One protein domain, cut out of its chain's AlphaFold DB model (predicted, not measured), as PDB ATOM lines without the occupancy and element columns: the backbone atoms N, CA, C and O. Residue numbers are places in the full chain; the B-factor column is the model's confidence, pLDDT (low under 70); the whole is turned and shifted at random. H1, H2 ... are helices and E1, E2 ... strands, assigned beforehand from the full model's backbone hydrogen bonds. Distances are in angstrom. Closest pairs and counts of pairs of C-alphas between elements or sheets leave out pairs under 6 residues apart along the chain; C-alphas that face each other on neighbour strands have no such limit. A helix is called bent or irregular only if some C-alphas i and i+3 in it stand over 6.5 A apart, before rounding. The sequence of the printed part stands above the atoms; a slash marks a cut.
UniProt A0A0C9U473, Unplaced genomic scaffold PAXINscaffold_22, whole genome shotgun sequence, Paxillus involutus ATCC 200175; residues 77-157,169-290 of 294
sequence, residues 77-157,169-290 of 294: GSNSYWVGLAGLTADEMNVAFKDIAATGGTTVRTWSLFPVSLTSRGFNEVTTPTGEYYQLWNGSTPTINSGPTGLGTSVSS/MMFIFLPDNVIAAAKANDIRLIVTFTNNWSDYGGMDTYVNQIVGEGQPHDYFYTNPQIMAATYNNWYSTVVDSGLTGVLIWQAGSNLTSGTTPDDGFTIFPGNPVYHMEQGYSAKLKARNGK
ATOM      1  N   GLY A  77     151.865 102.065 133.149       77.88
ATOM      2  CA  GLY A  77     152.820 103.121 132.806       77.88
ATOM      3  C   GLY A  77     154.263 102.762 133.155       77.88
ATOM      4  O   GLY A  77     154.668 101.615 132.975       77.88
ATOM      5  N   SER A  78     155.063 103.742 133.594       68.31
ATOM      6  CA  SER A  78     156.534 103.649 133.557       68.31
ATOM      7  C   SER A  78     157.255 104.205 134.798       68.31
ATOM      8  O   SER A  78     156.686 104.939 135.606       68.31
ATOM      9  N   ASN A  79     158.546 103.875 134.931       66.75
ATOM     10  CA  ASN A  79     159.486 104.623 135.774       66.75
ATOM     11  C   ASN A  79     160.021 105.810 134.959       66.75
ATOM     12  O   ASN A  79     160.560 105.614 133.873       66.75
ATOM     13  N   SER A  80     159.964 107.014 135.517       70.81
ATOM     14  CA  SER A  80     160.666 108.191 135.005       70.81
ATOM     15  C   SER A  80     161.325 108.946 136.160       70.81
ATOM     16  O   SER A  80     160.959 110.067 136.494       70.81
ATOM     17  N   TYR A  81     162.308 108.308 136.807       66.44
ATOM     18  CA  TYR A  81     163.085 108.914 137.903       66.44
ATOM     19  C   TYR A  81     163.807 110.207 137.482       66.44
ATOM     20  O   TYR A  81     164.174 111.020 138.326       66.44
ATOM     21  N   TRP A  82     164.031 110.376 136.178       68.75
ATOM     22  CA  TRP A  82     164.786 111.474 135.592       68.75
ATOM     23  C   TRP A  82     163.941 112.710 135.266       68.75
ATOM     24  O   TRP A  82     164.521 113.770 135.049       68.75
ATOM     25  N   VAL A  83     162.602 112.621 135.254       67.75
ATOM     26  CA  VAL A  83     161.738 113.742 134.824       67.75
ATOM     27  C   VAL A  83     161.839 114.963 135.746       67.75
ATOM     28  O   VAL A  83     161.631 116.079 135.293       67.75
ATOM     29  N   GLY A  84     162.201 114.764 137.018       61.72
ATOM     30  CA  GLY A  84     162.472 115.835 137.987       61.72
ATOM     31  C   GLY A  84     163.953 116.197 138.160       61.72
ATOM     32  O   GLY A  84     164.284 116.919 139.097       61.72
ATOM     33  N   LEU A  85     164.867 115.680 137.326       61.59
ATOM     34  CA  LEU A  85     166.295 116.006 137.424       61.59
ATOM     35  C   LEU A  85     166.633 117.330 136.731       61.59
ATOM     36  O   LEU A  85     166.067 117.684 135.698       61.59
ATOM     37  N   ALA A  86     167.632 118.029 137.274       58.03
ATOM     38  CA  ALA A  86     168.151 119.263 136.696       58.03
ATOM     39  C   ALA A  86     168.614 119.076 135.238       58.03
ATOM     40  O   ALA A  86     169.438 118.196 134.936       58.03
ATOM     41  N   GLY A  87     168.098 119.949 134.366       62.34
ATOM     42  CA  GLY A  87     168.418 120.027 132.940       62.34
ATOM     43  C   GLY A  87     167.208 120.054 132.001       62.34
ATOM     44  O   GLY A  87     167.389 120.431 130.850       62.34
ATOM     45  N   LEU A  88     166.006 119.692 132.468       65.50
ATOM     46  CA  LEU A  88     164.782 119.706 131.654       65.50
ATOM     47  C   LEU A  88     163.946 120.974 131.867       65.50
ATOM     48  O   LEU A  88     163.750 121.435 132.994       65.50
ATOM     49  N   THR A  89     163.398 121.494 130.774       70.94
ATOM     50  CA  THR A  89     162.348 122.519 130.753       70.94
ATOM     51  C   THR A  89     160.970 121.920 131.056       70.94
ATOM     52  O   THR A  89     160.755 120.711 130.954       70.94
ATOM     53  N   ALA A  90     159.997 122.772 131.400       70.88
ATOM     54  CA  ALA A  90     158.612 122.337 131.599       70.88
ATOM     55  C   ALA A  90     158.007 121.692 130.334       70.88
ATOM     56  O   ALA A  90     157.260 120.721 130.444       70.88
ATOM     57  N   ASP A  91     158.375 122.178 129.144       73.38
ATOM     58  CA  ASP A  91     157.918 121.619 127.868       73.38
ATOM     59  C   ASP A  91     158.494 120.221 127.610       73.38
ATOM     60  O   ASP A  91     157.757 119.326 127.203       73.38
ATOM     61  N   GLU A  92     159.772 119.980 127.912       75.00
ATOM     62  CA  GLU A  92     160.380 118.645 127.786       75.00
ATOM     63  C   GLU A  92     159.763 117.637 128.769       75.00
ATOM     64  O   GLU A  92     159.486 116.494 128.395       75.00
ATOM     65  N   MET A  93     159.465 118.059 130.004       75.81
ATOM     66  CA  MET A  93     158.720 117.237 130.972       75.81
ATOM     67  C   MET A  93     157.294 116.933 130.485       75.81
ATOM     68  O   MET A  93     156.802 115.813 130.643       75.81
ATOM     69  N   ASN A  94     156.631 117.915 129.868       79.19
ATOM     70  CA  ASN A  94     155.300 117.762 129.286       79.19
ATOM     71  C   ASN A  94     155.303 116.798 128.092       79.19
ATOM     72  O   ASN A  94     154.443 115.924 128.027       79.19
ATOM     73  N   VAL A  95     156.295 116.882 127.199       79.44
ATOM     74  CA  VAL A  95     156.493 115.908 126.111       79.44
ATOM     75  C   VAL A  95     156.681 114.499 126.677       79.44
ATOM     76  O   VAL A  95     155.977 113.585 126.256       79.44
ATOM     77  N   ALA A  96     157.530 114.322 127.695       80.56
ATOM     78  CA  ALA A  96     157.751 113.015 128.314       80.56
ATOM     79  C   ALA A  96     156.464 112.394 128.898       80.56
ATOM     80  O   ALA A  96     156.193 111.212 128.682       80.56
ATOM     81  N   PHE A  97     155.642 113.169 129.616       80.31
ATOM     82  CA  PHE A  97     154.365 112.660 130.132       80.31
ATOM     83  C   PHE A  97     153.308 112.461 129.043       80.31
ATOM     84  O   PHE A  97     152.534 111.509 129.135       80.31
ATOM     85  N   LYS A  98     153.298 113.299 128.003       82.44
ATOM     86  CA  LYS A  98     152.422 113.150 126.836       82.44
ATOM     87  C   LYS A  98     152.711 111.862 126.073       82.44
ATOM     88  O   LYS A  98     151.773 111.147 125.726       82.44
ATOM     89  N   ASP A  99     153.982 111.531 125.867       78.06
ATOM     90  CA  ASP A  99     154.387 110.291 125.202       78.06
ATOM     91  C   ASP A  99     154.004 109.063 126.042       78.06
ATOM     92  O   ASP A  99     153.460 108.094 125.512       78.06
ATOM     93  N   ILE A 100     154.178 109.120 127.369       74.62
ATOM     94  CA  ILE A 100     153.709 108.058 128.276       74.62
ATOM     95  C   ILE A 100     152.180 107.916 128.207       74.62
ATOM     96  O   ILE A 100     151.681 106.798 128.050       74.62
ATOM     97  N   ALA A 101     151.428 109.017 128.259       79.81
ATOM     98  CA  ALA A 101     149.970 109.000 128.136       79.81
ATOM     99  C   ALA A 101     149.507 108.458 126.768       79.81
ATOM    100  O   ALA A 101     148.530 107.710 126.698       79.81
ATOM    101  N   ALA A 102     150.241 108.743 125.687       77.81
ATOM    102  CA  ALA A 102     149.969 108.217 124.349       77.81
ATOM    103  C   ALA A 102     150.141 106.688 124.244       77.81
ATOM    104  O   ALA A 102     149.484 106.067 123.411       77.81
ATOM    105  N   THR A 103     150.938 106.057 125.119       75.81
ATOM    106  CA  THR A 103     150.977 104.580 125.242       75.81
ATOM    107  C   THR A 103     149.759 103.984 125.966       75.81
ATOM    108  O   THR A 103     149.657 102.766 126.099       75.81
ATOM    109  N   GLY A 104     148.846 104.823 126.470       78.56
ATOM    110  CA  GLY A 104     147.792 104.440 127.412       78.56
ATOM    111  C   GLY A 104     148.244 104.453 128.878       78.56
ATOM    112  O   GLY A 104     147.494 104.010 129.748       78.56
ATOM    113  N   GLY A 105     149.457 104.945 129.161       76.50
ATOM    114  CA  GLY A 105     149.990 105.108 130.510       76.50
ATOM    115  C   GLY A 105     149.115 106.025 131.361       76.50
ATOM    116  O   GLY A 105     148.802 107.143 130.970       76.50
ATOM    117  N   THR A 106     148.733 105.551 132.543       80.62
ATOM    118  CA  THR A 106     147.946 106.289 133.543       80.62
ATOM    119  C   THR A 106     148.804 106.749 134.717       80.62
ATOM    120  O   THR A 106     148.482 107.728 135.385       80.62
ATOM    121  N   THR A 107     149.895 106.031 135.004       79.44
ATOM    122  CA  THR A 107     150.653 106.155 136.252       79.44
ATOM    123  C   THR A 107     152.159 106.168 135.986       79.44
ATOM    124  O   THR A 107     152.670 105.313 135.266       79.44
ATOM    125  N   VAL A 108     152.892 107.105 136.589       76.56
ATOM    126  CA  VAL A 108     154.360 107.184 136.504       76.56
ATOM    127  C   VAL A 108     154.971 107.193 137.897       76.56
ATOM    128  O   VAL A 108     154.507 107.916 138.775       76.56
ATOM    129  N   ARG A 109     156.047 106.427 138.097       75.25
ATOM    130  CA  ARG A 109     156.896 106.561 139.289       75.25
ATOM    131  C   ARG A 109     158.073 107.479 139.022       75.25
ATOM    132  O   ARG A 109     158.789 107.300 138.040       75.25
ATOM    133  N   THR A 110     158.286 108.421 139.928       68.75
ATOM    134  CA  THR A 110     159.398 109.376 139.926       68.75
ATOM    135  C   THR A 110     159.940 109.522 141.347       68.75
ATOM    136  O   THR A 110     159.291 109.129 142.317       68.75
ATOM    137  N   TRP A 111     161.153 110.043 141.487       67.81
ATOM    138  CA  TRP A 111     161.732 110.358 142.794       67.81
ATOM    139  C   TRP A 111     161.140 111.685 143.317       67.81
ATOM    140  O   TRP A 111     160.760 112.535 142.504       67.81
ATOM    141  N   SER A 112     161.061 111.889 144.642       59.25
ATOM    142  CA  SER A 112     160.708 113.193 145.235       59.25
ATOM    143  C   SER A 112     161.903 114.147 145.181       59.25
ATOM    144  O   SER A 112     162.692 114.213 146.126       59.25
ATOM    145  N   LEU A 113     162.095 114.839 144.060       58.97
ATOM    146  CA  LEU A 113     163.279 115.671 143.839       58.97
ATOM    147  C   LEU A 113     162.887 117.114 143.586       58.97
ATOM    148  O   LEU A 113     162.028 117.379 142.754       58.97
ATOM    149  N   PHE A 114     163.575 118.039 144.238       47.66
ATOM    150  CA  PHE A 114     163.464 119.462 143.982       47.66
ATOM    151  C   PHE A 114     164.867 120.021 143.698       47.66
ATOM    152  O   PHE A 114     165.638 120.220 144.637       47.66
ATOM    153  N   PRO A 115     165.249 120.277 142.434       46.66
ATOM    154  CA  PRO A 115     166.518 120.935 142.153       46.66
ATOM    155  C   PRO A 115     166.471 122.367 142.703       46.66
ATOM    156  O   PRO A 115     165.864 123.252 142.107       46.66
ATOM    157  N   VAL A 116     167.109 122.581 143.854       46.28
ATOM    158  CA  VAL A 116     167.258 123.906 144.479       46.28
ATOM    159  C   VAL A 116     168.099 124.830 143.573       46.28
ATOM    160  O   VAL A 116     167.812 126.020 143.454       46.28
ATOM    161  N   SER A 117     169.028 124.241 142.811       49.03
ATOM    162  CA  SER A 117     169.747 124.819 141.672       49.03
ATOM    163  C   SER A 117     169.916 123.782 140.551       49.03
ATOM    164  O   SER A 117     169.824 122.573 140.774       49.03
ATOM    165  N   LEU A 118     170.268 124.246 139.345       48.69
ATOM    166  CA  LEU A 118     170.703 123.419 138.206       48.69
ATOM    167  C   LEU A 118     171.881 122.475 138.532       48.69
ATOM    168  O   LEU A 118     172.137 121.527 137.790       48.69
ATOM    169  N   THR A 119     172.614 122.743 139.615       47.16
ATOM    170  CA  THR A 119     173.742 121.928 140.090       47.16
ATOM    171  C   THR A 119     173.331 120.757 140.977       47.16
ATOM    172  O   THR A 119     174.091 119.793 141.071       47.16
ATOM    173  N   SER A 120     172.152 120.808 141.604       49.09
ATOM    174  CA  SER A 120     171.690 119.768 142.526       49.09
ATOM    175  C   SER A 120     170.718 118.823 141.841       49.09
ATOM    176  O   SER A 120     169.848 119.205 141.057       49.09
ATOM    177  N   ARG A 121     170.906 117.538 142.110       53.75
ATOM    178  CA  ARG A 121     170.223 116.423 141.463       53.75
ATOM    179  C   ARG A 121     169.891 115.400 142.527       53.75
ATOM    180  O   ARG A 121     170.647 115.263 143.475       53.75
ATOM    181  N   GLY A 122     168.825 114.639 142.312       54.41
ATOM    182  CA  GLY A 122     168.513 113.518 143.187       54.41
ATOM    183  C   GLY A 122     168.054 113.936 144.580       54.41
ATOM    184  O   GLY A 122     167.646 115.079 144.822       54.41
ATOM    185  N   PHE A 123     168.078 112.939 145.461       59.91
ATOM    186  CA  PHE A 123     167.977 113.099 146.907       59.91
ATOM    187  C   PHE A 123     169.163 113.940 147.418       59.91
ATOM    188  O   PHE A 123     170.012 114.354 146.630       59.91
ATOM    189  N   ASN A 124     169.227 114.255 148.707       68.44
ATOM    190  CA  ASN A 124     170.503 114.696 149.273       68.44
ATOM    191  C   ASN A 124     170.467 114.540 150.791       68.44
ATOM    192  O   ASN A 124     170.178 115.486 151.537       68.44
ATOM    193  N   GLU A 125     170.700 113.308 151.232       77.50
ATOM    194  CA  GLU A 125     170.933 112.985 152.633       77.50
ATOM    195  C   GLU A 125     172.404 113.266 152.970       77.50
ATOM    196  O   GLU A 125     173.293 112.487 152.627       77.50
ATOM    197  N   VAL A 126     172.668 114.387 153.647       80.88
ATOM    198  CA  VAL A 126     174.026 114.863 153.967       80.88
ATOM    199  C   VAL A 126     174.323 114.751 155.460       80.88
ATOM    200  O   VAL A 126     173.426 114.870 156.288       80.88
ATOM    201  N   THR A 127     175.592 114.586 155.831       86.62
ATOM    202  CA  THR A 127     176.066 114.637 157.233       86.62
ATOM    203  C   THR A 127     176.674 115.991 157.612       86.62
ATOM    204  O   THR A 127     177.022 116.231 158.764       86.62
ATOM    205  N   THR A 128     176.835 116.895 156.643       86.06
ATOM    206  CA  THR A 128     177.342 118.261 156.835       86.06
ATOM    207  C   THR A 128     176.473 119.216 156.008       86.06
ATOM    208  O   THR A 128     176.200 118.902 154.850       86.06
ATOM    209  N   PRO A 129     176.021 120.368 156.543       84.75
ATOM    210  CA  PRO A 129     175.106 121.284 155.852       84.75
ATOM    211  C   PRO A 129     175.835 122.155 154.810       84.75
ATOM    212  O   PRO A 129     175.882 123.380 154.916       84.75
ATOM    213  N   THR A 130     176.441 121.521 153.806       78.56
ATOM    214  CA  THR A 130     177.143 122.181 152.697       78.56
ATOM    215  C   THR A 130     176.299 122.168 151.431       78.56
ATOM    216  O   THR A 130     175.976 121.099 150.918       78.56
ATOM    217  N   GLY A 131     176.009 123.351 150.891       75.38
ATOM    218  CA  GLY A 131     175.200 123.494 149.683       75.38
ATOM    219  C   GLY A 131     173.714 123.248 149.943       75.38
ATOM    220  O   GLY A 131     173.164 123.675 150.959       75.38
ATOM    221  N   GLU A 132     173.069 122.588 148.990       72.69
ATOM    222  CA  GLU A 132     171.625 122.372 148.952       72.69
ATOM    223  C   GLU A 132     171.316 120.941 149.384       72.69
ATOM    224  O   GLU A 132     171.930 120.009 148.872       72.69
ATOM    225  N   TYR A 133     170.399 120.741 150.328       74.12
ATOM    226  CA  TYR A 133     170.102 119.418 150.878       74.12
ATOM    227  C   TYR A 133     168.677 119.321 151.419       74.12
ATOM    228  O   TYR A 133     168.132 120.320 151.885       74.12
ATOM    229  N   TYR A 134     168.077 118.124 151.409       72.38
ATOM    230  CA  TYR A 134     166.740 117.913 151.991       72.38
ATOM    231  C   TYR A 134     166.790 117.355 153.407       72.38
ATOM    232  O   TYR A 134     165.880 117.618 154.189       72.38
ATOM    233  N   GLN A 135     167.819 116.576 153.741       78.50
ATOM    234  CA  GLN A 135     167.910 115.880 155.018       78.50
ATOM    235  C   GLN A 135     169.342 115.956 155.549       78.50
ATOM    236  O   GLN A 135     170.275 115.483 154.905       78.50
ATOM    237  N   LEU A 136     169.509 116.563 156.724       85.75
ATOM    238  CA  LEU A 136     170.776 116.606 157.448       85.75
ATOM    239  C   LEU A 136     170.776 115.540 158.540       85.75
ATOM    240  O   LEU A 136     169.878 115.518 159.379       85.75
ATOM    241  N   TRP A 137     171.803 114.701 158.554       87.19
ATOM    242  CA  TRP A 137     172.064 113.714 159.591       87.19
ATOM    243  C   TRP A 137     173.035 114.269 160.626       87.19
ATOM    244  O   TRP A 137     174.140 114.694 160.290       87.19
ATOM    245  N   ASN A 138     172.627 114.235 161.892       87.50
ATOM    246  CA  ASN A 138     173.482 114.507 163.040       87.50
ATOM    247  C   ASN A 138     173.563 113.232 163.892       87.50
ATOM    248  O   ASN A 138     172.715 112.988 164.755       87.50
ATOM    249  N   GLY A 139     174.527 112.366 163.562       86.38
ATOM    250  CA  GLY A 139     174.503 110.967 163.987       86.38
ATOM    251  C   GLY A 139     173.215 110.283 163.520       86.38
ATOM    252  O   GLY A 139     172.703 110.579 162.444       86.38
ATOM    253  N   SER A 140     172.621 109.441 164.366       85.44
ATOM    254  CA  SER A 140     171.390 108.694 164.062       85.44
ATOM    255  C   SER A 140     170.105 109.533 163.951       85.44
ATOM    256  O   SER A 140     169.028 108.968 163.768       85.44
ATOM    257  N   THR A 141     170.184 110.865 164.068       83.81
ATOM    258  CA  THR A 141     169.022 111.766 164.009       83.81
ATOM    259  C   THR A 141     169.013 112.567 162.701       83.81
ATOM    260  O   THR A 141     169.825 113.486 162.550       83.81
ATOM    261  N   PRO A 142     168.096 112.272 161.760       84.00
ATOM    262  CA  PRO A 142     167.887 113.088 160.572       84.00
ATOM    263  C   PRO A 142     166.994 114.300 160.883       84.00
ATOM    264  O   PRO A 142     166.110 114.242 161.733       84.00
ATOM    265  N   THR A 143     167.195 115.404 160.167       82.94
ATOM    266  CA  THR A 143     166.350 116.609 160.213       82.94
ATOM    267  C   THR A 143     166.049 117.073 158.793       82.94
ATOM    268  O   THR A 143     166.966 117.214 157.983       82.94
ATOM    269  N   ILE A 144     164.775 117.322 158.484       77.50
ATOM    270  CA  ILE A 144     164.358 117.859 157.184       77.50
ATOM    271  C   ILE A 144     164.707 119.350 157.076       77.50
ATOM    272  O   ILE A 144     164.330 120.154 157.927       77.50
ATOM    273  N   ASN A 145     165.385 119.731 155.996       76.44
ATOM    274  CA  ASN A 145     165.654 121.121 155.649       76.44
ATOM    275  C   ASN A 145     164.422 121.747 154.985       76.44
ATOM    276  O   ASN A 145     164.232 121.637 153.775       76.44
ATOM    277  N   SER A 146     163.594 122.431 155.768       72.94
ATOM    278  CA  SER A 146     162.478 123.247 155.268       72.94
ATOM    279  C   SER A 146     162.894 124.659 154.828       72.94
ATOM    280  O   SER A 146     162.032 125.493 154.567       72.94
ATOM    281  N   GLY A 147     164.198 124.955 154.758       67.62
ATOM    282  CA  GLY A 147     164.728 126.263 154.372       67.62
ATOM    283  C   GLY A 147     164.918 126.452 152.857       67.62
ATOM    284  O   GLY A 147     164.700 125.519 152.080       67.62
ATOM    285  N   PRO A 148     165.383 127.644 152.425       64.88
ATOM    286  CA  PRO A 148     165.566 127.999 151.008       64.88
ATOM    287  C   PRO A 148     166.664 127.226 150.264       64.88
ATOM    288  O   PRO A 148     166.864 127.460 149.080       64.88
ATOM    289  N   THR A 149     167.415 126.364 150.958       67.75
ATOM    290  CA  THR A 149     168.410 125.451 150.370       67.75
ATOM    291  C   THR A 149     167.939 123.993 150.374       67.75
ATOM    292  O   THR A 149     168.743 123.075 150.220       67.75
ATOM    293  N   GLY A 150     166.646 123.769 150.602       66.19
ATOM    294  CA  GLY A 150     166.019 122.457 150.706       66.19
ATOM    295  C   GLY A 150     164.575 122.523 150.224       66.19
ATOM    296  O   GLY A 150     164.299 122.980 149.117       66.19
ATOM    297  N   LEU A 151     163.637 122.090 151.061       61.19
ATOM    298  CA  LEU A 151     162.219 122.021 150.707       61.19
ATOM    299  C   LEU A 151     161.514 123.391 150.706       61.19
ATOM    300  O   LEU A 151     160.482 123.540 150.067       61.19
ATOM    301  N   GLY A 152     162.060 124.410 151.379       52.91
ATOM    302  CA  GLY A 152     161.486 125.765 151.420       52.91
ATOM    303  C   GLY A 152     161.831 126.646 150.218       52.91
ATOM    304  O   GLY A 152     161.585 127.851 150.248       52.91
ATOM    305  N   THR A 153     162.452 126.082 149.186       54.50
ATOM    306  CA  THR A 153     162.913 126.826 148.014       54.50
ATOM    307  C   THR A 153     161.732 127.214 147.126       54.50
ATOM    308  O   THR A 153     161.093 126.364 146.512       54.50
ATOM    309  N   SER A 154     161.448 128.509 147.005       43.41
ATOM    310  CA  SER A 154     160.507 129.009 145.999       43.41
ATOM    311  C   SER A 154     161.137 128.909 144.606       43.41
ATOM    312  O   SER A 154     162.050 129.679 144.303       43.41
ATOM    313  N   VAL A 155     160.633 128.039 143.716       40.72
ATOM    314  CA  VAL A 155     160.905 128.247 142.282       40.72
ATOM    315  C   VAL A 155     160.171 129.520 141.880       40.72
ATOM    316  O   VAL A 155     158.943 129.545 141.834       40.72
ATOM    317  N   SER A 156     160.911 130.577 141.555       34.56
ATOM    318  CA  SER A 156     160.343 131.677 140.782       34.56
ATOM    319  C   SER A 156     160.017 131.139 139.390       34.56
ATOM    320  O   SER A 156     160.907 131.033 138.539       34.56
ATOM    321  N   SER A 157     158.752 130.768 139.173       34.88
ATOM    322  CA  SER A 157     158.199 130.389 137.873       34.88
ATOM    323  C   SER A 157     158.312 131.577 136.920       34.88
ATOM    324  O   SER A 157     157.411 132.407 136.788       34.88
ATOM    325  N   MET A 169     152.658 127.897 150.971       32.78
ATOM    326  CA  MET A 169     153.925 127.215 150.665       32.78
ATOM    327  C   MET A 169     154.014 125.798 151.270       32.78
ATOM    328  O   MET A 169     154.628 125.602 152.316       32.78
ATOM    329  N   MET A 170     153.387 124.810 150.623       32.75
ATOM    330  CA  MET A 170     153.358 123.408 151.075       32.75
ATOM    331  C   MET A 170     153.223 122.389 149.917       32.75
ATOM    332  O   MET A 170     152.887 121.227 150.139       32.75
ATOM    333  N   PHE A 171     153.524 122.773 148.668       34.44
ATOM    334  CA  PHE A 171     153.609 121.848 147.511       34.44
ATOM    335  C   PHE A 171     154.938 121.068 147.443       34.44
ATOM    336  O   PHE A 171     155.396 120.606 146.402       34.44
ATOM    337  N   ILE A 172     155.546 120.885 148.609       44.47
ATOM    338  CA  ILE A 172     156.813 120.206 148.823       44.47
ATOM    339  C   ILE A 172     156.659 118.722 148.482       44.47
ATOM    340  O   ILE A 172     155.926 118.024 149.173       44.47
ATOM    341  N   PHE A 173     157.324 118.285 147.404       49.50
ATOM    342  CA  PHE A 173     157.932 116.954 147.169       49.50
ATOM    343  C   PHE A 173     158.265 116.724 145.691       49.50
ATOM    344  O   PHE A 173     159.120 115.900 145.372       49.50
ATOM    345  N   LEU A 174     157.579 117.423 144.790       54.03
ATOM    346  CA  LEU A 174     157.803 117.375 143.351       54.03
ATOM    347  C   LEU A 174     157.849 118.805 142.810       54.03
ATOM    348  O   LEU A 174     157.137 119.656 143.339       54.03
ATOM    349  N   PRO A 175     158.622 119.083 141.749       57.59
ATOM    350  CA  PRO A 175     158.647 120.402 141.137       57.59
ATOM    351  C   PRO A 175     157.269 120.739 140.550       57.59
ATOM    352  O   PRO A 175     156.628 119.874 139.942       57.59
ATOM    353  N   ASP A 176     156.812 121.986 140.685       62.53
ATOM    354  CA  ASP A 176     155.478 122.394 140.219       62.53
ATOM    355  C   ASP A 176     155.268 122.134 138.722       62.53
ATOM    356  O   ASP A 176     154.170 121.765 138.311       62.53
ATOM    357  N   ASN A 177     156.321 122.233 137.904       65.88
ATOM    358  CA  ASN A 177     156.283 121.870 136.487       65.88
ATOM    359  C   ASN A 177     156.103 120.358 136.256       65.88
ATOM    360  O   ASN A 177     155.354 119.991 135.357       65.88
ATOM    361  N   VAL A 178     156.679 119.475 137.081       69.44
ATOM    362  CA  VAL A 178     156.409 118.021 137.027       69.44
ATOM    363  C   VAL A 178     154.960 117.730 137.431       69.44
ATOM    364  O   VAL A 178     154.279 116.952 136.764       69.44
ATOM    365  N   ILE A 179     154.454 118.381 138.486       70.56
ATOM    366  CA  ILE A 179     153.055 118.238 138.922       70.56
ATOM    367  C   ILE A 179     152.096 118.756 137.837       70.56
ATOM    368  O   ILE A 179     151.104 118.096 137.523       70.56
ATOM    369  N   ALA A 180     152.376 119.923 137.253       69.25
ATOM    370  CA  ALA A 180     151.570 120.535 136.201       69.25
ATOM    371  C   ALA A 180     151.587 119.703 134.913       69.25
ATOM    372  O   ALA A 180     150.526 119.425 134.359       69.25
ATOM    373  N   ALA A 181     152.758 119.233 134.481       71.75
ATOM    374  CA  ALA A 181     152.899 118.383 133.306       71.75
ATOM    375  C   ALA A 181     152.213 117.014 133.499       71.75
ATOM    376  O   ALA A 181     151.575 116.513 132.574       71.75
ATOM    377  N   ALA A 182     152.247 116.433 134.705       76.69
ATOM    378  CA  ALA A 182     151.479 115.226 135.005       76.69
ATOM    379  C   ALA A 182     149.961 115.489 134.948       76.69
ATOM    380  O   ALA A 182     149.237 114.762 134.266       76.69
ATOM    381  N   LYS A 183     149.480 116.577 135.576       76.38
ATOM    382  CA  LYS A 183     148.070 117.019 135.514       76.38
ATOM    383  C   LYS A 183     147.593 117.283 134.079       76.38
ATOM    384  O   LYS A 183     146.465 116.927 133.751       76.38
ATOM    385  N   ALA A 184     148.433 117.881 133.233       77.44
ATOM    386  CA  ALA A 184     148.122 118.183 131.834       77.44
ATOM    387  C   ALA A 184     147.921 116.923 130.970       77.44
ATOM    388  O   ALA A 184     147.233 116.989 129.955       77.44
ATOM    389  N   ASN A 185     148.474 115.779 131.392       77.31
ATOM    390  CA  ASN A 185     148.418 114.498 130.680       77.31
ATOM    391  C   ASN A 185     147.620 113.406 131.437       77.31
ATOM    392  O   ASN A 185     147.744 112.227 131.120       77.31
ATOM    393  N   ASP A 186     146.820 113.780 132.448       82.19
ATOM    394  CA  ASP A 186     146.068 112.896 133.376       82.19
ATOM    395  C   ASP A 186     146.916 111.862 134.153       82.19
ATOM    396  O   ASP A 186     146.380 110.943 134.783       82.19
ATOM    397  N   ILE A 187     148.241 112.019 134.167       81.31
ATOM    398  CA  ILE A 187     149.171 111.091 134.812       81.31
ATOM    399  C   ILE A 187     149.071 111.193 136.337       81.31
ATOM    400  O   ILE A 187     149.114 112.274 136.929       81.31
ATOM    401  N   ARG A 188     148.997 110.036 137.001       81.75
ATOM    402  CA  ARG A 188     149.130 109.905 138.456       81.75
ATOM    403  C   ARG A 188     150.558 109.553 138.840       81.75
ATOM    404  O   ARG A 188     151.191 108.724 138.193       81.75
ATOM    405  N   LEU A 189     151.061 110.179 139.900       73.81
ATOM    406  CA  LEU A 189     152.451 110.033 140.320       73.81
ATOM    407  C   LEU A 189     152.572 109.119 141.542       73.81
ATOM    408  O   LEU A 189     151.897 109.320 142.550       73.81
ATOM    409  N   ILE A 190     153.463 108.133 141.446       73.69
ATOM    410  CA  ILE A 190     154.010 107.391 142.584       73.69
ATOM    411  C   ILE A 190     155.356 108.035 142.907       73.69
ATOM    412  O   ILE A 190     156.216 108.143 142.034       73.69
ATOM    413  N   VAL A 191     155.542 108.468 144.149       69.00
ATOM    414  CA  VAL A 191     156.728 109.228 144.558       69.00
ATOM    415  C   VAL A 191     157.511 108.435 145.601       69.00
ATOM    416  O   VAL A 191     156.915 107.906 146.538       69.00
ATOM    417  N   THR A 192     158.830 108.320 145.434       67.75
ATOM    418  CA  THR A 192     159.726 107.704 146.431       67.75
ATOM    419  C   THR A 192     160.479 108.764 147.227       67.75
ATOM    420  O   THR A 192     160.882 109.770 146.654       67.75
ATOM    421  N   PHE A 193     160.711 108.500 148.519       66.00
ATOM    422  CA  PHE A 193     161.331 109.434 149.481       66.00
ATOM    423  C   PHE A 193     162.776 109.081 149.882       66.00
ATOM    424  O   PHE A 193     163.342 109.696 150.778       66.00
ATOM    425  N   THR A 194     163.375 108.072 149.247       66.81
ATOM    426  CA  THR A 194     164.800 107.735 149.379       66.81
ATOM    427  C   THR A 194     165.296 107.056 148.097       66.81
ATOM    428  O   THR A 194     164.490 106.502 147.334       66.81
ATOM    429  N   ASN A 195     166.608 107.091 147.855       68.88
ATOM    430  CA  ASN A 195     167.262 106.328 146.793       68.88
ATOM    431  C   ASN A 195     167.623 104.915 147.274       68.88
ATOM    432  O   ASN A 195     168.023 104.736 148.419       68.88
ATOM    433  N   ASN A 196     167.572 103.920 146.384       68.50
ATOM    434  CA  ASN A 196     168.160 102.603 146.662       68.50
ATOM    435  C   ASN A 196     169.695 102.647 146.590       68.50
ATOM    436  O   ASN A 196     170.367 101.832 147.200       68.50
ATOM    437  N   TRP A 197     170.267 103.543 145.791       67.44
ATOM    438  CA  TRP A 197     171.715 103.618 145.595       67.44
ATOM    439  C   TRP A 197     172.338 104.688 146.493       67.44
ATOM    440  O   TRP A 197     171.648 105.617 146.904       67.44
ATOM    441  N   SER A 198     173.644 104.569 146.739       69.19
ATOM    442  CA  SER A 198     174.438 105.535 147.511       69.19
ATOM    443  C   SER A 198     174.625 106.889 146.818       69.19
ATOM    444  O   SER A 198     174.968 107.882 147.466       69.19
ATOM    445  N   ASP A 199     174.367 106.962 145.505       64.88
ATOM    446  CA  ASP A 199     174.203 108.232 144.801       64.88
ATOM    447  C   ASP A 199     173.180 109.089 145.550       64.88
ATOM    448  O   ASP A 199     172.049 108.654 145.780       64.88
ATOM    449  N   TYR A 200     173.557 110.325 145.875       65.56
ATOM    450  CA  TYR A 200     172.675 111.291 146.533       65.56
ATOM    451  C   TYR A 200     172.245 110.929 147.969       65.56
ATOM    452  O   TYR A 200     171.333 111.552 148.509       65.56
ATOM    453  N   GLY A 201     172.937 109.972 148.598       73.75
ATOM    454  CA  GLY A 201     172.675 109.502 149.956       73.75
ATOM    455  C   GLY A 201     171.990 108.139 149.947       73.75
ATOM    456  O   GLY A 201     172.656 107.107 149.929       73.75
ATOM    457  N   GLY A 202     170.659 108.131 149.952       72.19
ATOM    458  CA  GLY A 202     169.869 106.907 149.859       72.19
ATOM    459  C   GLY A 202     169.924 106.014 151.099       72.19
ATOM    460  O   GLY A 202     170.338 106.422 152.186       72.19
ATOM    461  N   MET A 203     169.463 104.771 150.941       75.75
ATOM    462  CA  MET A 203     169.298 103.792 152.027       75.75
ATOM    463  C   MET A 203     170.582 103.533 152.824       75.75
ATOM    464  O   MET A 203     170.513 103.401 154.047       75.75
ATOM    465  N   ASP A 204     171.744 103.541 152.167       82.50
ATOM    466  CA  ASP A 204     173.040 103.345 152.826       82.50
ATOM    467  C   ASP A 204     173.328 104.445 153.860       82.50
ATOM    468  O   ASP A 204     173.890 104.153 154.915       82.50
ATOM    469  N   THR A 205     172.887 105.692 153.641       84.25
ATOM    470  CA  THR A 205     173.019 106.753 154.655       84.25
ATOM    471  C   THR A 205     172.222 106.421 155.916       84.25
ATOM    472  O   THR A 205     172.750 106.551 157.018       84.25
ATOM    473  N   TYR A 206     170.988 105.926 155.783       83.94
ATOM    474  CA  TYR A 206     170.165 105.535 156.935       83.94
ATOM    475  C   TYR A 206     170.796 104.359 157.692       83.94
ATOM    476  O   TYR A 206     170.867 104.383 158.920       83.94
ATOM    477  N   VAL A 207     171.284 103.346 156.967       85.75
ATOM    478  CA  VAL A 207     171.974 102.181 157.543       85.75
ATOM    479  C   VAL A 207     173.225 102.616 158.315       85.75
ATOM    480  O   VAL A 207     173.355 102.309 159.503       85.75
ATOM    481  N   ASN A 208     174.093 103.408 157.679       89.69
ATOM    482  CA  ASN A 208     175.354 103.858 158.262       89.69
ATOM    483  C   ASN A 208     175.158 104.791 159.469       89.69
ATOM    484  O   ASN A 208     175.879 104.662 160.455       89.69
ATOM    485  N   GLN A 209     174.187 105.712 159.427       90.25
ATOM    486  CA  GLN A 209     173.960 106.675 160.516       90.25
ATOM    487  C   GLN A 209     173.221 106.078 161.723       90.25
ATOM    488  O   GLN A 209     173.435 106.529 162.848       90.25
ATOM    489  N   ILE A 210     172.348 105.084 161.520       88.75
ATOM    490  CA  ILE A 210     171.521 104.509 162.597       88.75
ATOM    491  C   ILE A 210     172.169 103.274 163.228       88.75
ATOM    492  O   ILE A 210     172.067 103.098 164.442       88.75
ATOM    493  N   VAL A 211     172.822 102.422 162.430       91.81
ATOM    494  CA  VAL A 211     173.379 101.133 162.886       91.81
ATOM    495  C   VAL A 211     174.911 101.140 162.883       91.81
ATOM    496  O   VAL A 211     175.524 100.532 163.759       91.81
ATOM    497  N   GLY A 212     175.527 101.853 161.938       90.38
ATOM    498  CA  GLY A 212     176.978 101.986 161.796       90.38
ATOM    499  C   GLY A 212     177.476 101.570 160.411       90.38
ATOM    500  O   GLY A 212     176.753 100.948 159.634       90.38
ATOM    501  N   GLU A 213     178.724 101.914 160.098       89.19
ATOM    502  CA  GLU A 213     179.342 101.583 158.810       89.19
ATOM    503  C   GLU A 213     179.533 100.069 158.606       89.19
ATOM    504  O   GLU A 213     179.728  99.302 159.553       89.19
ATOM    505  N   GLY A 214     179.500  99.634 157.342       87.06
ATOM    506  CA  GLY A 214     179.754  98.242 156.945       87.06
ATOM    507  C   GLY A 214     178.602  97.268 157.214       87.06
ATOM    508  O   GLY A 214     178.788  96.057 157.092       87.06
ATOM    509  N   GLN A 215     177.421  97.771 157.581       90.31
ATOM    510  CA  GLN A 215     176.216  96.961 157.779       90.31
ATOM    511  C   GLN A 215     175.541  96.600 156.438       90.31
ATOM    512  O   GLN A 215     175.746  97.296 155.441       90.31
ATOM    513  N   PRO A 216     174.731  95.524 156.376       85.81
ATOM    514  CA  PRO A 216     174.044  95.127 155.148       85.81
ATOM    515  C   PRO A 216     173.039  96.182 154.668       85.81
ATOM    516  O   PRO A 216     172.218  96.655 155.449       85.81
ATOM    517  N   HIS A 217     173.044  96.469 153.364       78.38
ATOM    518  CA  HIS A 217     172.089  97.363 152.693       78.38
ATOM    519  C   HIS A 217     170.621  97.061 153.065       78.38
ATOM    520  O   HIS A 217     169.852  97.949 153.438       78.38
ATOM    521  N   ASP A 218     170.265  95.774 153.069       77.75
ATOM    522  CA  ASP A 218     168.908  95.277 153.322       77.75
ATOM    523  C   ASP A 218     168.402  95.545 154.757       77.75
ATOM    524  O   ASP A 218     167.213  95.374 155.051       77.75
ATOM    525  N   TYR A 219     169.268  96.019 155.667       81.31
ATOM    526  CA  TYR A 219     168.843  96.505 156.982       81.31
ATOM    527  C   TYR A 219     167.892  97.697 156.876       81.31
ATOM    528  O   TYR A 219     167.066  97.867 157.768       81.31
ATOM    529  N   PHE A 220     167.917  98.466 155.782       75.19
ATOM    530  CA  PHE A 220     166.937  99.528 155.556       75.19
ATOM    531  C   PHE A 220     165.480  99.033 155.632       75.19
ATOM    532  O   PHE A 220     164.615  99.716 156.184       75.19
ATOM    533  N   TYR A 221     165.220  97.829 155.116       67.12
ATOM    534  CA  TYR A 221     163.886  97.233 155.035       67.12
ATOM    535  C   TYR A 221     163.505  96.390 156.264       67.12
ATOM    536  O   TYR A 221     162.331  96.075 156.439       67.12
ATOM    537  N   THR A 222     164.480  95.997 157.092       70.12
ATOM    538  CA  THR A 222     164.297  95.006 158.175       70.12
ATOM    539  C   THR A 222     164.592  95.541 159.572       70.12
ATOM    540  O   THR A 222     164.043  95.040 160.553       70.12
ATOM    541  N   ASN A 223     165.449  96.557 159.702       77.44
ATOM    542  CA  ASN A 223     165.815  97.105 160.998       77.44
ATOM    543  C   ASN A 223     164.706  98.051 161.501       77.44
ATOM    544  O   ASN A 223     164.480  99.108 160.900       77.44
ATOM    545  N   PRO A 224     164.048  97.748 162.637       75.25
ATOM    546  CA  PRO A 224     162.914  98.535 163.114       75.25
ATOM    547  C   PRO A 224     163.296  99.967 163.513       75.25
ATOM    548  O   PRO A 224     162.431 100.839 163.489       75.25
ATOM    549  N   GLN A 225     164.564 100.242 163.847       80.56
ATOM    550  CA  GLN A 225     165.040 101.600 164.135       80.56
ATOM    551  C   GLN A 225     165.180 102.424 162.852       80.56
ATOM    552  O   GLN A 225     164.757 103.579 162.836       80.56
ATOM    553  N   ILE A 226     165.705 101.831 161.771       76.81
ATOM    554  CA  ILE A 226     165.789 102.501 160.462       76.81
ATOM    555  C   ILE A 226     164.389 102.794 159.935       76.81
ATOM    556  O   ILE A 226     164.081 103.936 159.603       76.81
ATOM    557  N   MET A 227     163.517 101.784 159.930       73.50
ATOM    558  CA  MET A 227     162.123 101.939 159.523       73.50
ATOM    559  C   MET A 227     161.429 103.044 160.335       73.50
ATOM    560  O   MET A 227     160.851 103.965 159.760       73.50
ATOM    561  N   ALA A 228     161.540 103.020 161.669       72.75
ATOM    562  CA  ALA A 228     160.957 104.049 162.529       72.75
ATOM    563  C   ALA A 228     161.497 105.457 162.240       72.75
ATOM    564  O   ALA A 228     160.709 106.402 162.206       72.75
ATOM    565  N   ALA A 229     162.804 105.618 162.016       73.50
ATOM    566  CA  ALA A 229     163.390 106.911 161.675       73.50
ATOM    567  C   ALA A 229     162.869 107.424 160.322       73.50
ATOM    568  O   ALA A 229     162.377 108.550 160.243       73.50
ATOM    569  N   THR A 230     162.892 106.581 159.284       70.69
ATOM    570  CA  THR A 230     162.399 106.910 157.938       70.69
ATOM    571  C   THR A 230     160.935 107.346 157.959       70.69
ATOM    572  O   THR A 230     160.600 108.415 157.446       70.69
ATOM    573  N   TYR A 231     160.055 106.547 158.570       68.69
ATOM    574  CA  TYR A 231     158.618 106.820 158.556       68.69
ATOM    575  C   TYR A 231     158.248 108.040 159.401       68.69
ATOM    576  O   TYR A 231     157.499 108.891 158.927       68.69
ATOM    577  N   ASN A 232     158.805 108.195 160.609       70.38
ATOM    578  CA  ASN A 232     158.509 109.376 161.427       70.38
ATOM    579  C   ASN A 232     158.995 110.677 160.771       70.38
ATOM    580  O   ASN A 232     158.295 111.687 160.864       70.38
ATOM    581  N   ASN A 233     160.153 110.652 160.099       70.06
ATOM    582  CA  ASN A 233     160.744 111.849 159.502       70.06
ATOM    583  C   ASN A 233     160.011 112.309 158.232       70.06
ATOM    584  O   ASN A 233     159.815 113.505 158.043       70.06
ATOM    585  N   TRP A 234     159.567 111.379 157.376       68.56
ATOM    586  CA  TRP A 234     158.877 111.739 156.132       68.56
ATOM    587  C   TRP A 234     157.356 111.846 156.264       68.56
ATOM    588  O   TRP A 234     156.745 112.651 155.563       68.56
ATOM    589  N   TYR A 235     156.697 111.059 157.123       69.06
ATOM    590  CA  TYR A 235     155.229 110.978 157.092       69.06
ATOM    591  C   TYR A 235     154.519 112.212 157.659       69.06
ATOM    592  O   TYR A 235     153.365 112.447 157.300       69.06
ATOM    593  N   SER A 236     155.172 113.024 158.495       67.94
ATOM    594  CA  SER A 236     154.694 114.380 158.814       67.94
ATOM    595  C   SER A 236     154.625 115.220 157.539       67.94
ATOM    596  O   SER A 236     153.547 115.655 157.149       67.94
ATOM    597  N   THR A 237     155.738 115.319 156.813       63.50
ATOM    598  CA  THR A 237     155.834 116.056 155.549       63.50
ATOM    599  C   THR A 237     154.846 115.530 154.500       63.50
ATOM    600  O   THR A 237     154.211 116.325 153.815       63.50
ATOM    601  N   VAL A 238     154.616 114.211 154.396       66.44
ATOM    602  CA  VAL A 238     153.582 113.647 153.497       66.44
ATOM    603  C   VAL A 238     152.168 114.033 153.948       66.44
ATOM    604  O   VAL A 238     151.348 114.390 153.097       66.44
ATOM    605  N   VAL A 239     151.876 114.022 155.254       65.62
ATOM    606  CA  VAL A 239     150.589 114.486 155.810       65.62
ATOM    607  C   VAL A 239     150.367 115.984 155.592       65.62
ATOM    608  O   VAL A 239     149.225 116.374 155.352       65.62
ATOM    609  N   ASP A 240     151.412 116.802 155.576       64.25
ATOM    610  CA  ASP A 240     151.279 118.242 155.329       64.25
ATOM    611  C   ASP A 240     151.263 118.584 153.820       64.25
ATOM    612  O   ASP A 240     150.644 119.564 153.414       64.25
ATOM    613  N   SER A 241     151.853 117.734 152.968       59.59
ATOM    614  CA  SER A 241     151.867 117.877 151.500       59.59
ATOM    615  C   SER A 241     150.523 117.582 150.805       59.59
ATOM    616  O   SER A 241     149.588 117.023 151.380       59.59
ATOM    617  N   GLY A 242     150.464 117.828 149.492       56.16
ATOM    618  CA  GLY A 242     149.360 117.393 148.623       56.16
ATOM    619  C   GLY A 242     149.321 115.891 148.264       56.16
ATOM    620  O   GLY A 242     148.408 115.473 147.553       56.16
ATOM    621  N   LEU A 243     150.279 115.061 148.706       59.69
ATOM    622  CA  LEU A 243     150.358 113.638 148.331       59.69
ATOM    623  C   LEU A 243     149.312 112.788 149.061       59.69
ATOM    624  O   LEU A 243     149.270 112.760 150.290       59.69
ATOM    625  N   THR A 244     148.465 112.056 148.335       56.59
ATOM    626  CA  THR A 244     147.277 111.406 148.926       56.59
ATOM    627  C   THR A 244     147.464 109.990 149.457       56.59
ATOM    628  O   THR A 244     146.513 109.407 149.977       56.59
ATOM    629  N   GLY A 245     148.673 109.449 149.374       59.91
ATOM    630  CA  GLY A 245     149.026 108.150 149.925       59.91
ATOM    631  C   GLY A 245     150.535 107.947 149.934       59.91
ATOM    632  O   GLY A 245     151.274 108.711 149.315       59.91
ATOM    633  N   VAL A 246     150.964 106.895 150.621       59.97
ATOM    634  CA  VAL A 246     152.335 106.381 150.598       59.97
ATOM    635  C   VAL A 246     152.283 104.927 150.142       59.97
ATOM    636  O   VAL A 246     151.313 104.224 150.428       59.97
ATOM    637  N   LEU A 247     153.310 104.489 149.414       62.00
ATOM    638  CA  LEU A 247     153.510 103.089 149.063       62.00
ATOM    639  C   LEU A 247     154.478 102.449 150.067       62.00
ATOM    640  O   LEU A 247     155.594 102.932 150.242       62.00
ATOM    641  N   ILE A 248     154.041 101.359 150.694       56.78
ATOM    642  CA  ILE A 248     154.871 100.477 151.526       56.78
ATOM    643  C   ILE A 248     155.311  99.255 150.716       56.78
ATOM    644  O   ILE A 248     154.671  98.926 149.719       56.78
ATOM    645  N   TRP A 249     156.382  98.583 151.149       59.56
ATOM    646  CA  TRP A 249     156.929  97.407 150.464       59.56
ATOM    647  C   TRP A 249     155.916  96.255 150.382       59.56
ATOM    648  O   TRP A 249     155.441  95.925 149.297       59.56
ATOM    649  N   GLN A 250     155.529  95.694 151.531       57.31
ATOM    650  CA  GLN A 250     154.504  94.656 151.625       57.31
ATOM    651  C   GLN A 250     153.801  94.719 152.988       57.31
ATOM    652  O   GLN A 250     154.445  94.897 154.022       57.31
ATOM    653  N   ALA A 251     152.474  94.565 152.995       63.44
ATOM    654  CA  ALA A 251     151.684  94.398 154.214       63.44
ATOM    655  C   ALA A 251     151.331  92.922 154.414       63.44
ATOM    656  O   ALA A 251     150.793  92.283 153.512       63.44
ATOM    657  N   GLY A 252     151.597  92.408 155.612       73.31
ATOM    658  CA  GLY A 252     151.246  91.050 156.007       73.31
ATOM    659  C   GLY A 252     149.897  90.973 156.721       73.31
ATOM    660  O   GLY A 252     149.314  91.978 157.134       73.31
ATOM    661  N   SER A 253     149.383  89.762 156.905       79.38
ATOM    662  CA  SER A 253     148.211  89.484 157.738       79.38
ATOM    663  C   SER A 253     148.348  88.146 158.458       79.38
ATOM    664  O   SER A 253     148.821  87.163 157.893       79.38
ATOM    665  N   ASN A 254     147.890  88.108 159.708       81.12
ATOM    666  CA  ASN A 254     147.863  86.897 160.523       81.12
ATOM    667  C   ASN A 254     146.483  86.249 160.347       81.12
ATOM    668  O   ASN A 254     145.493  86.770 160.862       81.12
ATOM    669  N   LEU A 255     146.399  85.157 159.585       81.62
ATOM    670  CA  LEU A 255     145.153  84.428 159.334       81.62
ATOM    671  C   LEU A 255     145.052  83.212 160.266       81.62
ATOM    672  O   LEU A 255     146.040  82.745 160.830       81.62
ATOM    673  N   THR A 256     143.853  82.643 160.397       83.75
ATOM    674  CA  THR A 256     143.629  81.415 161.186       83.75
ATOM    675  C   THR A 256     144.360  80.191 160.625       83.75
ATOM    676  O   THR A 256     144.600  79.236 161.357       83.75
ATOM    677  N   SER A 257     144.738  80.222 159.344       84.44
ATOM    678  CA  SER A 257     145.537  79.200 158.657       84.44
ATOM    679  C   SER A 257     147.053  79.447 158.705       84.44
ATOM    680  O   SER A 257     147.795  78.710 158.063       84.44
ATOM    681  N   GLY A 258     147.512  80.486 159.412       77.38
ATOM    682  CA  GLY A 258     148.902  80.951 159.410       77.38
ATOM    683  C   GLY A 258     149.052  82.372 158.862       77.38
ATOM    684  O   GLY A 258     148.082  83.020 158.469       77.38
ATOM    685  N   THR A 259     150.278  82.885 158.855       76.69
ATOM    686  CA  THR A 259     150.595  84.190 158.263       76.69
ATOM    687  C   THR A 259     150.470  84.153 156.738       76.69
ATOM    688  O   THR A 259     150.638  83.109 156.105       76.69
ATOM    689  N   THR A 260     150.188  85.303 156.124       69.06
ATOM    690  CA  THR A 260     150.432  85.516 154.686       69.06
ATOM    691  C   THR A 260     151.914  85.291 154.346       69.06
ATOM    692  O   THR A 260     152.733  85.267 155.269       69.06
ATOM    693  N   PRO A 261     152.284  85.154 153.055       71.56
ATOM    694  CA  PRO A 261     153.684  85.070 152.649       71.56
ATOM    695  C   PRO A 261     154.546  86.151 153.308       71.56
ATOM    696  O   PRO A 261     154.129  87.306 153.407       71.56
ATOM    697  N   ASP A 262     155.721  85.734 153.764       72.06
ATOM    698  CA  ASP A 262     156.732  86.576 154.386       72.06
ATOM    699  C   ASP A 262     158.035  86.398 153.606       72.06
ATOM    700  O   ASP A 262     158.550  85.287 153.467       72.06
ATOM    701  N   ASP A 263     158.524  87.499 153.056       61.62
ATOM    702  CA  ASP A 263     159.788  87.622 152.335       61.62
ATOM    703  C   ASP A 263     160.940  88.095 153.243       61.62
ATOM    704  O   ASP A 263     162.055  88.293 152.769       61.62
ATOM    705  N   GLY A 264     160.674  88.280 154.542       67.06
ATOM    706  CA  GLY A 264     161.579  88.882 155.522       67.06
ATOM    707  C   GLY A 264     161.432  90.404 155.645       67.06
ATOM    708  O   GLY A 264     161.973  90.990 156.580       67.06
ATOM    709  N   PHE A 265     160.675  91.041 154.747       63.94
ATOM    710  CA  PHE A 265     160.487  92.495 154.653       63.94
ATOM    711  C   PHE A 265     159.025  92.920 154.896       63.94
ATOM    712  O   PHE A 265     158.652  94.085 154.725       63.94
ATOM    713  N   THR A 266     158.164  91.970 155.267       61.41
ATOM    714  CA  THR A 266     156.713  92.152 155.311       61.41
ATOM    715  C   THR A 266     156.235  92.777 156.629       61.41
ATOM    716  O   THR A 266     156.534  92.310 157.728       61.41
ATOM    717  N   ILE A 267     155.420  93.833 156.539       67.06
ATOM    718  CA  ILE A 267     154.904  94.561 157.709       67.06
ATOM    719  C   ILE A 267     153.646  93.858 158.248       67.06
ATOM    720  O   ILE A 267     152.531  94.100 157.782       67.06
ATOM    721  N   PHE A 268     153.815  92.985 159.245       73.69
ATOM    722  CA  PHE A 268     152.717  92.269 159.912       73.69
ATOM    723  C   PHE A 268     152.070  93.044 161.079       73.69
ATOM    724  O   PHE A 268     152.746  93.832 161.749       73.69
ATOM    725  N   PRO A 269     150.790  92.764 161.408       78.69
ATOM    726  CA  PRO A 269     150.163  93.226 162.645       78.69
ATOM    727  C   PRO A 269     150.974  92.808 163.879       78.69
ATOM    728  O   PRO A 269     151.206  91.619 164.097       78.69
ATOM    729  N   GLY A 270     151.391  93.791 164.683       74.50
ATOM    730  CA  GLY A 270     152.258  93.607 165.855       74.50
ATOM    731  C   GLY A 270     153.715  94.046 165.652       74.50
ATOM    732  O   GLY A 270     154.427  94.234 166.634       74.50
ATOM    733  N   ASN A 271     154.160  94.286 164.413       75.81
ATOM    734  CA  ASN A 271     155.421  94.993 164.162       75.81
ATOM    735  C   ASN A 271     155.285  96.461 164.648       75.81
ATOM    736  O   ASN A 271     154.262  97.085 164.354       75.81
ATOM    737  N   PRO A 272     156.275  97.060 165.344       72.19
ATOM    738  CA  PRO A 272     156.248  98.479 165.722       72.19
ATOM    739  C   PRO A 272     155.897  99.432 164.565       72.19
ATOM    740  O   PRO A 272     155.156 100.400 164.753       72.19
ATOM    741  N   VAL A 273     156.361  99.119 163.352       69.94
ATOM    742  CA  VAL A 273     156.061  99.858 162.116       69.94
ATOM    743  C   VAL A 273     154.578  99.824 161.764       69.94
ATOM    744  O   VAL A 273     154.021 100.851 161.386       69.94
ATOM    745  N   TYR A 274     153.903  98.690 161.950       72.25
ATOM    746  CA  TYR A 274     152.492  98.522 161.598       72.25
ATOM    747  C   TYR A 274     151.584  99.532 162.318       72.25
ATOM    748  O   TYR A 274     150.645 100.071 161.730       72.25
ATOM    749  N   HIS A 275     151.881  99.841 163.583       75.38
ATOM    750  CA  HIS A 275     151.125 100.831 164.352       75.38
ATOM    751  C   HIS A 275     151.405 102.273 163.900       75.38
ATOM    752  O   HIS A 275     150.486 103.098 163.894       75.38
ATOM    753  N   MET A 276     152.632 102.577 163.458       71.81
ATOM    754  CA  MET A 276     152.955 103.867 162.836       71.81
ATOM    755  C   MET A 276     152.221 104.022 161.496       71.81
ATOM    756  O   MET A 276     151.528 105.021 161.295       71.81
ATOM    757  N   GLU A 277     152.270 103.003 160.632       72.56
ATOM    758  CA  GLU A 277     151.538 102.957 159.358       72.56
ATOM    759  C   GLU A 277     150.031 103.176 159.542       72.56
ATOM    760  O   GLU A 277     149.434 104.020 158.870       72.56
ATOM    761  N   GLN A 278     149.402 102.493 160.507       71.31
ATOM    762  CA  GLN A 278     147.994 102.733 160.844       71.31
ATOM    763  C   GLN A 278     147.735 104.194 161.245       71.31
ATOM    764  O   GLN A 278     146.790 104.809 160.742       71.31
ATOM    765  N   GLY A 279     148.571 104.762 162.121       76.44
ATOM    766  CA  GLY A 279     148.421 106.133 162.610       76.44
ATOM    767  C   GLY A 279     148.536 107.186 161.504       76.44
ATOM    768  O   GLY A 279     147.699 108.088 161.412       76.44
ATOM    769  N   TYR A 280     149.529 107.067 160.624       71.38
ATOM    770  CA  TYR A 280     149.712 108.005 159.515       71.38
ATOM    771  C   TYR A 280     148.721 107.767 158.362       71.38
ATOM    772  O   TYR A 280     148.207 108.738 157.806       71.38
ATOM    773  N   SER A 281     148.328 106.518 158.082       70.69
ATOM    774  CA  SER A 281     147.214 106.212 157.168       70.69
ATOM    775  C   SER A 281     145.906 106.855 157.644       70.69
ATOM    776  O   SER A 281     145.166 107.424 156.839       70.69
ATOM    777  N   ALA A 282     145.629 106.839 158.953       73.19
ATOM    778  CA  ALA A 282     144.473 107.519 159.534       73.19
ATOM    779  C   ALA A 282     144.554 109.050 159.377       73.19
ATOM    780  O   ALA A 282     143.563 109.662 158.975       73.19
ATOM    781  N   LYS A 283     145.725 109.668 159.604       73.19
ATOM    782  CA  LYS A 283     145.946 111.111 159.361       73.19
ATOM    783  C   LYS A 283     145.712 111.488 157.892       73.19
ATOM    784  O   LYS A 283     144.941 112.408 157.620       73.19
ATOM    785  N   LEU A 284     146.297 110.745 156.946       67.38
ATOM    786  CA  LEU A 284     146.110 110.964 155.505       67.38
ATOM    787  C   LEU A 284     144.639 110.813 155.089       67.38
ATOM    788  O   LEU A 284     144.108 111.667 154.379       67.38
ATOM    789  N   LYS A 285     143.942 109.778 155.579       67.56
ATOM    790  CA  LYS A 285     142.499 109.588 155.342       67.56
ATOM    791  C   LYS A 285     141.665 110.732 155.921       67.56
ATOM    792  O   LYS A 285     140.768 111.218 155.238       67.56
ATOM    793  N   ALA A 286     141.969 111.199 157.133       73.38
ATOM    794  CA  ALA A 286     141.256 112.303 157.775       73.38
ATOM    795  C   ALA A 286     141.461 113.648 157.054       73.38
ATOM    796  O   ALA A 286     140.530 114.450 156.988       73.38
ATOM    797  N   ARG A 287     142.650 113.888 156.484       71.50
ATOM    798  CA  ARG A 287     142.930 115.056 155.638       71.50
ATOM    799  C   ARG A 287     142.195 114.965 154.298       71.50
ATOM    800  O   ARG A 287     141.419 115.852 153.960       71.50
ATOM    801  N   ASN A 288     142.376 113.867 153.564       65.19
ATOM    802  CA  ASN A 288     141.817 113.695 152.215       65.19
ATOM    803  C   ASN A 288     140.285 113.539 152.220       65.19
ATOM    804  O   ASN A 288     139.618 113.935 151.269       65.19
ATOM    805  N   GLY A 289     139.707 113.009 153.302       58.12
ATOM    806  CA  GLY A 289     138.257 112.944 153.498       58.12
ATOM    807  C   GLY A 289     137.591 114.313 153.674       58.12
ATOM    808  O   GLY A 289     136.389 114.424 153.458       58.12
ATOM    809  N   LYS A 290     138.356 115.361 154.020       50.66
ATOM    810  CA  LYS A 290     137.855 116.741 154.137       50.66
ATOM    811  C   LYS A 290     137.920 117.534 152.825       50.66
ATOM    812  O   LYS A 290     137.230 118.539 152.716       50.66
TER     813      LYS A 290
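Overview. This is residues 77 to 157 and 169 to 290 of the 294 residues of an uncharacterized protein of Paxillus involutus ATCC 200175 (UniProt A0A0C9U473). The domain has two loosely linked groups: a small three-stranded sheet, E1 E2 E5, with helices H1 and H2 side by side near it, and a helical group in which H5 and H6 run side by side, with H3, H4 and the small hairpin E3 E4 packed on H5. Long loops join and surround these groups, and the link from H5 to H6 reaches far out at Ser 257. The 203 printed residues hold, in order, E1 H1 E2 E3 E4 H2 E5 H3 H4 H5 H6; the class is mixed, helices and strands, with 89 residues, under half, in named elements. The sheet E1 E2 E5 is parallel and E3 E4 antiparallel. The whole is compact, with a radius of gyration of the C-alphas of 17.8 A and spans of 52 by 42 by 33 A.

Arrangement. E1, residues 77 to 79, and E2, residues 107 to 111, are parallel at 10 degrees, with N 109 and O 78 3.0 A apart. With H1, residues 90 to 102, they form a strand-helix-strand unit, two parallel neighbour strands with a helix between, whose crossover is right-handed. E5, residues 188 to 192, is parallel to E2 at 28 degrees, with N 108 and O 188 2.8 A apart. H1 and H2, residues 176 to 184, are on this sheet but only graze it. They touch, the closest C-alphas being Asn 94 and Ala 181, 4.7 A apart, and run the same way at a shallow tilt of 33 degrees, only just short of steep. E3, residues 135 to 138, and E4, residues 141 to 144, form a hairpin, with N 143 and O 136 2.8 A apart. The hub is H5, residues 224 to 240; its Asn 233 and Pro 142 of E4 are their closest C-alphas, 7.3 A apart. With residues 225 to 230 alone it touches H3, residues 203 to 210, at Tyr 206 and Ile 226, the closest C-alphas, 6.4 A apart. H4, residues 219 to 222, touches H3, with the C-alphas of Met 203 and Phe 220 closest at 6.0 A, and touches H5 only at the corner. H6, residues 272 to 288, touches H5, with the C-alphas of Val 239 and Leu 284 closest at 5.7 A, the same way at a shallow tilt of 6 degrees. Every O i to N i+4 pair is within hydrogen-bond range in H1, H2 and H3, against 11 of 13 in H5 and 12 of 13 in H6; H4 is too short for one.

Along the chain. E1 begins at C-alpha 77 (152.820, 103.121, 132.806). H1 is 18.1 A long, H5 24.2 A and H6 24.9 A. H5 is only just irregular, with C-alphas 233 and 236 6.6 A apart. H6 ends at C-alpha 288 (141.817, 113.695, 152.215).

Size, cuts and confidence. The C-alphas of Ser 156 and Ser 257 are the two farthest apart, 57.4 A. Residues 158 to 168 are not printed, and C-alphas 157 and 169 are 13.9 A apart across this cut. The links E2 to E3 and H5 to H6 are long. The mean pLDDT of the printed part is 70.1, with 89 residues under 70, among them residues 110 to 124 and 234 to 251.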